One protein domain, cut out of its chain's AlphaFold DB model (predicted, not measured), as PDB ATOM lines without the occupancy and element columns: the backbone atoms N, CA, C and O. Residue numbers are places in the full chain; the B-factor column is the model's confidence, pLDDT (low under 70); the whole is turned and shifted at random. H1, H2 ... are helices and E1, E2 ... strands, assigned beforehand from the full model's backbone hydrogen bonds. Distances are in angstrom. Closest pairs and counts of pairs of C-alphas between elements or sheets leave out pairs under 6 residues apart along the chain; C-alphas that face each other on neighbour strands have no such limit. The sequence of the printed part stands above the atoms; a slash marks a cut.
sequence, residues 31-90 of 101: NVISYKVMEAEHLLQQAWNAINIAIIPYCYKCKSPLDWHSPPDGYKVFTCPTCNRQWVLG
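Overview. This is residues 31 to 90 of the 101 residues of an uncharacterized protein of marine sediment metagenome (UniProt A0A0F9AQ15). A small three-stranded sheet and one helix make two sides of a rough triangle: H1 starts beside one end of the sheet and runs away from it, and residues 50 to 57 fold back from the helix's far end toward the strands as the third side. Residues 47 to 52 stick out at the far corner, and the long link then goes through a small turned-back loop, residues 58 to 65, before it reaches the hairpin of E2 and E3. The printed part has 60 residues, with one named helix and three named strands in the order E1, H1, E2, E3; the sheet runs E1, E3, E2 and is mixed. The class is mixed, helices and strands, with 26 residues in named elements, under half of those printed. The whole is compact, with a radius of gyration of the C-alphas of 11.9 A and spans of 32 by 25 by 18 A.

Arrangement. E1, residues 31 to 33, is an edge strand and the parallel neighbour of E3, residues 86 to 89, at 30 degrees between their directions. N 33 and O 88 are 2.8 A apart and N 88 and O 31 are 2.9 A apart, both within hydrogen-bond range. H1, residues 35 to 49, is on the sheet but only grazes it, with its residues 35 to 38. The closest C-alphas of H1 and E3 are those of Tyr 35 and Leu 89, 6.5 A apart. In H1 every O i to N i+4 pair is within hydrogen-bond range. In the link after H1, residues 58 to 59 pair with residues 64 to 65, antiparallel. E2, residues 76 to 79, is the other edge strand and forms a hairpin with E3, the inner strand. These two are antiparallel, at 162 degrees, with N 77 and O 87 2.8 A apart and N 87 and O 78 3.0 A apart, within hydrogen-bond range.

Along the chain. E1 begins at C-alpha 31, at (82.744, -24.812, 93.444), and is 6.5 A from first to last C-alpha. H1 measures 21.0 A, from C-alpha 35 at (92.021, -16.539, 97.153) to C-alpha 49 at (79.079, -1.480, 103.888). E2 measures 7.9 A and E3 10.1 A, the latter ending at C-alpha 89, at (89.110, -22.093, 98.759).

Size, cuts and confidence. The two C-alphas farthest apart, those of Ile 51 and Cys 83, are 32.5 A apart, and the first and last printed C-alphas, 31 and 90, are 9.3 A apart. The printed part has no cut. The link from E1 to H1 is tight, that from E2 to E3 is short, and that from H1 to E2 is long, with 26 residues. The mean pLDDT of the printed part is 83.3, and residues 69 to 74 are under 70.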
ATOM      1  N   ASN A  31      82.232 -25.926  94.238       88.56
ATOM      2  CA  ASN A  31      82.744 -24.812  93.444       88.56
ATOM      3  C   ASN A  31      84.050 -24.338  94.083       88.56
ATOM      4  O   ASN A  31      84.081 -24.057  95.280       88.56
ATOM      5  N   VAL A  32      85.127 -24.268  93.302       89.00
ATOM      6  CA  VAL A  32      86.435 -23.815  93.794       89.00
ATOM      7  C   VAL A  32      86.570 -22.318  93.539       89.00
ATOM      8  O   VAL A  32      86.485 -21.875  92.393       89.00
ATOM      9  N   ILE A  33      86.787 -21.556  94.608       86.38
ATOM     10  CA  ILE A  33      87.048 -20.117  94.572       86.38
ATOM     11  C   ILE A  33      88.536 -19.892  94.850       86.38
ATOM     12  O   ILE A  33      89.107 -20.474  95.773       86.38
ATOM     13  N   SER A  34      89.177 -19.037  94.054       87.88
ATOM     14  CA  SER A  34      90.563 -18.649  94.309       87.88
ATOM     15  C   SER A  34      90.646 -17.580  95.398       87.88
ATOM     16  O   SER A  34      89.757 -16.742  95.541       87.88
ATOM     17  N   TYR A  35      91.767 -17.547  96.118       82.69
ATOM     18  CA  TYR A  35      92.021 -16.539  97.153       82.69
ATOM     19  C   TYR A  35      91.864 -15.097  96.650       82.69
ATOM     20  O   TYR A  35      91.272 -14.277  97.337       82.69
ATOM     21  N   LYS A  36      92.318 -14.800  95.423       86.94
ATOM     22  CA  LYS A  36      92.205 -13.456  94.830       86.94
ATOM     23  C   LYS A  36      90.755 -13.005  94.640       86.94
ATOM     24  O   LYS A  36      90.465 -11.823  94.750       86.94
ATOM     25  N   VAL A  37      89.850 -13.939  94.334       86.31
ATOM     26  CA  VAL A  37      88.420 -13.623  94.203       86.31
ATOM     27  C   VAL A  37      87.834 -13.275  95.569       86.31
ATOM     28  O   VAL A  37      87.131 -12.278  95.669       86.31
ATOM     29  N   MET A  38      88.181 -14.031  96.614       85.06
ATOM     30  CA  MET A  38      87.725 -13.737  97.979       85.06
ATOM     31  C   MET A  38      88.272 -12.418  98.523       85.06
ATOM     32  O   MET A  38      87.552 -11.684  99.189       85.06
ATOM     33  N   GLU A  39      89.533 -12.101  98.235       85.38
ATOM     34  CA  GLU A  39      90.138 -10.824  98.623       85.38
ATOM     35  C   GLU A  39      89.416  -9.641  97.959       85.38
ATOM     36  O   GLU A  39      89.043  -8.680  98.630       85.38
ATOM     37  N   ALA A  40      89.145  -9.740  96.653       88.94
ATOM     38  CA  ALA A  40      88.389  -8.723  95.929       88.94
ATOM     39  C   ALA A  40      86.946  -8.582  96.449       88.94
ATOM     40  O   ALA A  40      86.462  -7.462  96.609       88.94
ATOM     41  N   GLU A  41      86.270  -9.699  96.746       86.50
ATOM     42  CA  GLU A  41      84.935  -9.703  97.356       86.50
ATOM     43  C   GLU A  41      84.943  -8.995  98.715       86.50
ATOM     44  O   GLU A  41      84.090  -8.145  98.967       86.50
ATOM     45  N   HIS A  42      85.932  -9.289  99.563       85.00
ATOM     46  CA  HIS A  42      86.048  -8.691 100.888       85.00
ATOM     47  C   HIS A  42      86.217  -7.168 100.827       85.00
ATOM     48  O   HIS A  42      85.520  -6.440 101.534       85.00
ATOM     49  N   LEU A  43      87.094  -6.673  99.948       89.62
ATOM     50  CA  LEU A  43      87.288  -5.233  99.754       89.62
ATOM     51  C   LEU A  43      86.017  -4.552  99.229       89.62
ATOM     52  O   LEU A  43      85.646  -3.477  99.702       89.62
ATOM     53  N   LEU A  44      85.320  -5.189  98.284       87.62
ATOM     54  CA  LEU A  44      84.059  -4.666  97.759       87.62
ATOM     55  C   LEU A  44      82.984  -4.601  98.850       87.62
ATOM     56  O   LEU A  44      82.294  -3.592  98.978       87.62
ATOM     57  N   GLN A  45      82.878  -5.651  99.668       86.81
ATOM     58  CA  GLN A  45      81.954  -5.702 100.795       86.81
ATOM     59  C   GLN A  45      82.238  -4.584 101.802       86.81
ATOM     60  O   GLN A  45      81.305  -3.920 102.247       86.81
ATOM     61  N   GLN A  46      83.507  -4.339 102.141       86.69
ATOM     62  CA  GLN A  46      83.890  -3.227 103.016       86.69
ATOM     63  C   GLN A  46      83.463  -1.872 102.432       86.69
ATOM     64  O   GLN A  46      82.854  -1.066 103.138       86.69
ATOM     65  N   ALA A  47      83.729  -1.638 101.143       91.88
ATOM     66  CA  ALA A  47      83.365  -0.395 100.467       91.88
ATOM     67  C   ALA A  47      81.844  -0.171 100.428       91.88
ATOM     68  O   ALA A  47      81.374   0.938 100.665       91.88
ATOM     69  N   TRP A  48      81.066  -1.222 100.160       92.75
ATOM     70  CA  TRP A  48      79.605  -1.139 100.110       92.75
ATOM     71  C   TRP A  48      78.987  -0.970 101.495       92.75
ATOM     72  O   TRP A  48      78.099  -0.132 101.667       92.75
ATOM     73  N   ASN A  49      79.512  -1.664 102.506       86.81
ATOM     74  CA  ASN A  49      79.079  -1.480 103.888       86.81
ATOM     75  C   ASN A  49      79.282  -0.029 104.352       86.81
ATOM     76  O   ASN A  49      78.418   0.511 105.040       86.81
ATOM     77  N   ALA A  50      80.371   0.629 103.934       92.81
ATOM     78  CA  ALA A  50      80.640   2.033 104.260       92.81
ATOM     79  C   ALA A  50      79.578   3.009 103.714       92.81
ATOM     80  O   ALA A  50      79.429   4.112 104.238       92.81
ATOM     81  N   ILE A  51      78.817   2.599 102.696       95.94
ATOM     82  CA  ILE A  51      77.701   3.361 102.116       95.94
ATOM     83  C   ILE A  51      76.337   2.698 102.369       95.94
ATOM     84  O   ILE A  51      75.364   3.007 101.685       95.94
ATOM     85  N   ASN A  52      76.243   1.821 103.376       90.75
ATOM     86  CA  ASN A  52      75.021   1.122 103.794       90.75
ATOM     87  C   ASN A  52      74.411   0.187 102.729       90.75
ATOM     88  O   ASN A  52      73.194   0.006 102.673       90.75
ATOM     89  N   ILE A  53      75.252  -0.432 101.898       86.62
ATOM     90  CA  ILE A  53      74.861  -1.466 100.932       86.62
ATOM     91  C   ILE A  53      75.444  -2.811 101.381       86.62
ATOM     92  O   ILE A  53      76.639  -2.923 101.629       86.62
ATOM     93  N   ALA A  54      74.610  -3.851 101.454       81.00
ATOM     94  CA  ALA A  54      75.038  -5.199 101.830       81.00
ATOM     95  C   ALA A  54      75.206  -6.112 100.604       81.00
ATOM     96  O   ALA A  54      74.341  -6.156  99.727       81.00
ATOM     97  N   ILE A  55      76.290  -6.895 100.581       79.88
ATOM     98  CA  ILE A  55      76.481  -8.011  99.641       79.88
ATOM     99  C   ILE A  55      75.997  -9.291 100.306       79.88
ATOM    100  O   ILE A  55      76.418  -9.612 101.413       79.88
ATOM    101  N   ILE A  56      75.130 -10.032  99.616       80.56
ATOM    102  CA  ILE A  56      74.618 -11.318 100.092       80.56
ATOM    103  C   ILE A  56      74.953 -12.381  99.040       80.56
ATOM    104  O   ILE A  56      74.353 -12.373  97.960       80.56
ATOM    105  N   PRO A  57      75.887 -13.305  99.326       84.94
ATOM    106  CA  PRO A  57      76.173 -14.424  98.439       84.94
ATOM    107  C   PRO A  57      74.913 -15.265  98.177       84.94
ATOM    108  O   PRO A  57      74.101 -15.496  99.078       84.94
ATOM    109  N   TYR A  58      74.736 -15.745  96.941       85.88
ATOM    110  CA  TYR A  58      73.470 -16.339  96.493       85.88
ATOM    111  C   TYR A  58      73.645 -17.646  95.705       85.88
ATOM    112  O   TYR A  58      74.470 -17.754  94.796       85.88
ATOM    113  N   CYS A  59      72.820 -18.653  96.007       87.56
ATOM    114  CA  CYS A  59      72.734 -19.885  95.230       87.56
ATOM    115  C   CYS A  59      71.785 -19.709  94.042       87.56
ATOM    116  O   CYS A  59      70.574 -19.890  94.171       87.56
ATOM    117  N   TYR A  60      72.334 -19.491  92.848       86.94
ATOM    118  CA  TYR A  60      71.544 -19.401  91.612       86.94
ATOM    119  C   TYR A  60      70.686 -20.638  91.315       86.94
ATOM    120  O   TYR A  60      69.610 -20.519  90.735       86.94
ATOM    121  N   LYS A  61      71.138 -21.837  91.713       86.50
ATOM    122  CA  LYS A  61      70.382 -23.080  91.486       86.50
ATOM    123  C   LYS A  61      69.121 -23.155  92.347       86.50
ATOM    124  O   LYS A  61      68.106 -23.656  91.876       86.50
ATOM    125  N   CYS A  62      69.205 -22.702  93.597       86.25
ATOM    126  CA  CYS A  62      68.124 -22.812  94.580       86.25
ATOM    127  C   CYS A  62      67.358 -21.510  94.792       86.25
ATOM    128  O   CYS A  62      66.375 -21.522  95.524       86.25
ATOM    129  N   LYS A  63      67.806 -20.411  94.176       86.06
ATOM    130  CA  LYS A  63      67.284 -19.068  94.415       86.06
ATOM    131  C   LYS A  63      67.222 -18.731  95.914       86.06
ATOM    132  O   LYS A  63      66.191 -18.321  96.439       86.06
ATOM    133  N   SER A  64      68.331 -18.961  96.615       84.75
ATOM    134  CA  SER A  64      68.422 -18.765  98.066       84.75
ATOM    135  C   SER A  64      69.752 -18.124  98.469       84.75
ATOM    136  O   SER A  64      70.783 -18.505  97.903       84.75
ATOM    137  N   PRO A  65      69.776 -17.220  99.467       85.25
ATOM    138  CA  PRO A  65      71.017 -16.769 100.091       85.25
ATOM    139  C   PRO A  65      71.868 -17.951 100.565       85.25
ATOM    140  O   PRO A  65      71.332 -18.993 100.962       85.25
ATOM    141  N   LEU A  66      73.186 -17.805 100.485       87.06
ATOM    142  CA  LEU A  66      74.118 -18.768 101.063       87.06
ATOM    143  C   LEU A  66      74.275 -18.501 102.557       87.06
ATOM    144  O   LEU A  66      74.157 -17.361 103.007       87.06
ATOM    145  N   ASP A  67      74.571 -19.551 103.314       81.31
ATOM    146  CA  ASP A  67      75.059 -19.374 104.672       81.31
ATOM    147  C   ASP A  67      76.513 -18.886 104.622       81.31
ATOM    148  O   ASP A  67      77.369 -19.516 103.991       81.31
ATOM    149  N   TRP A  68      76.741 -17.728 105.236       73.12
ATOM    150  CA  TRP A  68      77.987 -16.959 105.221       73.12
ATOM    151  C   TRP A  68      78.375 -16.456 106.623       73.12
ATOM    152  O   TRP A  68      79.383 -15.770 106.770       73.12
ATOM    153  N   HIS A  69      77.591 -16.786 107.660       54.00
ATOM    154  CA  HIS A  69      77.801 -16.281 109.026       54.00
ATOM    155  C   HIS A  69      78.824 -17.085 109.832       54.00
ATOM    156  O   HIS A  69      79.139 -16.717 110.963       54.00
ATOM    157  N   SER A  70      79.341 -18.183 109.282       48.34
ATOM    158  CA  SER A  70      80.405 -18.937 109.938       48.34
ATOM    159  C   SER A  70      81.759 -18.460 109.417       48.34
ATOM    160  O   SER A  70      81.933 -18.413 108.197       48.34
ATOM    161  N   PRO A  71      82.731 -18.124 110.291       52.06
ATOM    162  CA  PRO A  71      84.108 -17.963 109.845       52.06
ATOM    163  C   PRO A  71      84.510 -19.227 109.073       52.06
ATOM    164  O   PRO A  71      84.088 -20.321 109.464       52.06
ATOM    165  N   PRO A  72      85.259 -19.098 107.965       56.06
ATOM    166  CA  PRO A  72      85.580 -20.238 107.124       56.06
ATOM    167  C   PRO A  72      86.220 -21.345 107.965       56.06
ATOM    168  O   PRO A  72      87.299 -21.172 108.529       56.06
ATOM    169  N   ASP A  73      85.534 -22.485 108.069       58.88
ATOM    170  CA  ASP A  73      86.084 -23.693 108.676       58.88
ATOM    171  C   ASP A  73      87.096 -24.282 107.685       58.88
ATOM    172  O   ASP A  73      86.752 -24.964 106.706       58.88
ATOM    173  N   GLY A  74      88.355 -23.885 107.867       69.62
ATOM    174  CA  GLY A  74      89.454 -24.195 106.961       69.62
ATOM    175  C   GLY A  74      89.230 -23.610 105.565       69.62
ATOM    176  O   GLY A  74      89.434 -22.423 105.330       69.62
ATOM    177  N   TYR A  75      88.847 -24.466 104.615       74.38
ATOM    178  CA  TYR A  75      88.696 -24.099 103.204       74.38
ATOM    179  C   TYR A  75      87.242 -23.838 102.795       74.38
ATOM    180  O   TYR A  75      87.021 -23.426 101.663       74.38
ATOM    181  N   LYS A  76      86.238 -24.100 103.640       77.12
ATOM    182  CA  LYS A  76      84.825 -23.895 103.271       77.12
ATOM    183  C   LYS A  76      84.430 -22.439 103.481       77.12
ATOM    184  O   LYS A  76      84.556 -21.928 104.584       77.12
ATOM    185  N   VAL A  77      83.927 -21.803 102.429       82.81
ATOM    186  CA  VAL A  77      83.558 -20.381 102.434       82.81
ATOM    187  C   VAL A  77      82.048 -20.205 102.539       82.81
ATOM    188  O   VAL A  77      81.570 -19.474 103.395       82.81
ATOM    189  N   PHE A  78      81.291 -20.906 101.691       87.19
ATOM    190  CA  PHE A  78      79.835 -20.782 101.634       87.19
ATOM    191  C   PHE A  78      79.171 -22.147 101.504       87.19
ATOM    192  O   PHE A  78      79.710 -23.055 100.856       87.19
ATOM    193  N   THR A  79      77.961 -22.265 102.052       87.88
ATOM    194  CA  THR A  79      77.102 -23.442 101.861       87.88
ATOM    195  C   THR A  79      75.684 -23.022 101.492       87.88
ATOM    196  O   THR A  79      75.106 -22.120 102.092       87.88
ATOM    197  N   CYS A  80      75.096 -23.679 100.489       89.25
ATOM    198  CA  CYS A  80      73.680 -23.500 100.178       89.25
ATOM    199  C   CYS A  80      72.829 -24.349 101.138       89.25
ATOM    200  O   CYS A  80      72.969 -25.573 101.098       89.25
ATOM    201  N   PRO A  81      71.904 -23.759 101.917       86.50
ATOM    202  CA  PRO A  81      71.090 -24.503 102.883       86.50
ATOM    203  C   PRO A  81      70.097 -25.471 102.219       86.50
ATOM    204  O   PRO A  81      69.653 -26.430 102.840       86.50
ATOM    205  N   THR A  82      69.752 -25.240 100.949       89.69
ATOM    206  CA  THR A  82      68.735 -26.024 100.232       89.69
ATOM    207  C   THR A  82      69.317 -27.246  99.527       89.69
ATOM    208  O   THR A  82      68.703 -28.308  99.516       89.69
ATOM    209  N   CYS A  83      70.489 -27.112  98.894       89.50
ATOM    210  CA  CYS A  83      71.095 -28.200  98.111       89.50
ATOM    211  C   CYS A  83      72.451 -28.678  98.634       89.50
ATOM    212  O   CYS A  83      73.076 -29.520  97.988       89.50
ATOM    213  N   ASN A  84      72.923 -28.131  99.758       90.00
ATOM    214  CA  ASN A  84      74.205 -28.457 100.395       90.00
ATOM    215  C   ASN A  84      75.429 -28.304  99.481       90.00
ATOM    216  O   ASN A  84      76.491 -28.871  99.729       90.00
ATOM    217  N   ARG A  85      75.290 -27.529  98.405       89.88
ATOM    218  CA  ARG A  85      76.396 -27.155  97.529       89.88
ATOM    219  C   ARG A  85      77.380 -26.287  98.292       89.88
ATOM    220  O   ARG A  85      76.958 -25.403  99.037       89.88
ATOM    221  N   GLN A  86      78.662 -26.525  98.053       89.88
ATOM    222  CA  GLN A  86      79.745 -25.860  98.767       89.88
ATOM    223  C   GLN A  86      80.587 -25.002  97.830       89.88
ATOM    224  O   GLN A  86      80.783 -25.329  96.651       89.88
ATOM    225  N   TRP A  87      81.104 -23.921  98.395       89.31
ATOM    226  CA  TRP A  87      82.144 -23.093  97.810       89.31
ATOM    227  C   TRP A  87      83.368 -23.181  98.705       89.31
ATOM    228  O   TRP A  87      83.272 -22.922  99.907       89.31
ATOM    229  N   VAL A  88      84.492 -23.598  98.130       87.81
ATOM    230  CA  VAL A  88      85.725 -23.874  98.872       87.81
ATOM    231  C   VAL A  88      86.906 -23.107  98.289       87.81
ATOM    232  O   VAL A  88      86.983 -22.916  97.076       87.81
ATOM    233  N   LEU A  89      87.839 -22.695  99.143       86.25
ATOM    234  CA  LEU A  89      89.110 -22.093  98.759       86.25
ATOM    235  C   LEU A  89      90.013 -23.136  98.100       86.25
ATOM    236  O   LEU A  89      90.278 -24.197  98.667       86.25
ATOM    237  N   GLY A  90      90.538 -22.813  96.924       79.62
ATOM    238  CA  GLY A  90      91.523 -23.653  96.254       79.62
ATOM    239  C   GLY A  90      92.003 -23.078  94.929       79.62
ATOM    240  O   GLY A  90      91.509 -22.066  94.430       79.62
TER     241      GLY A  90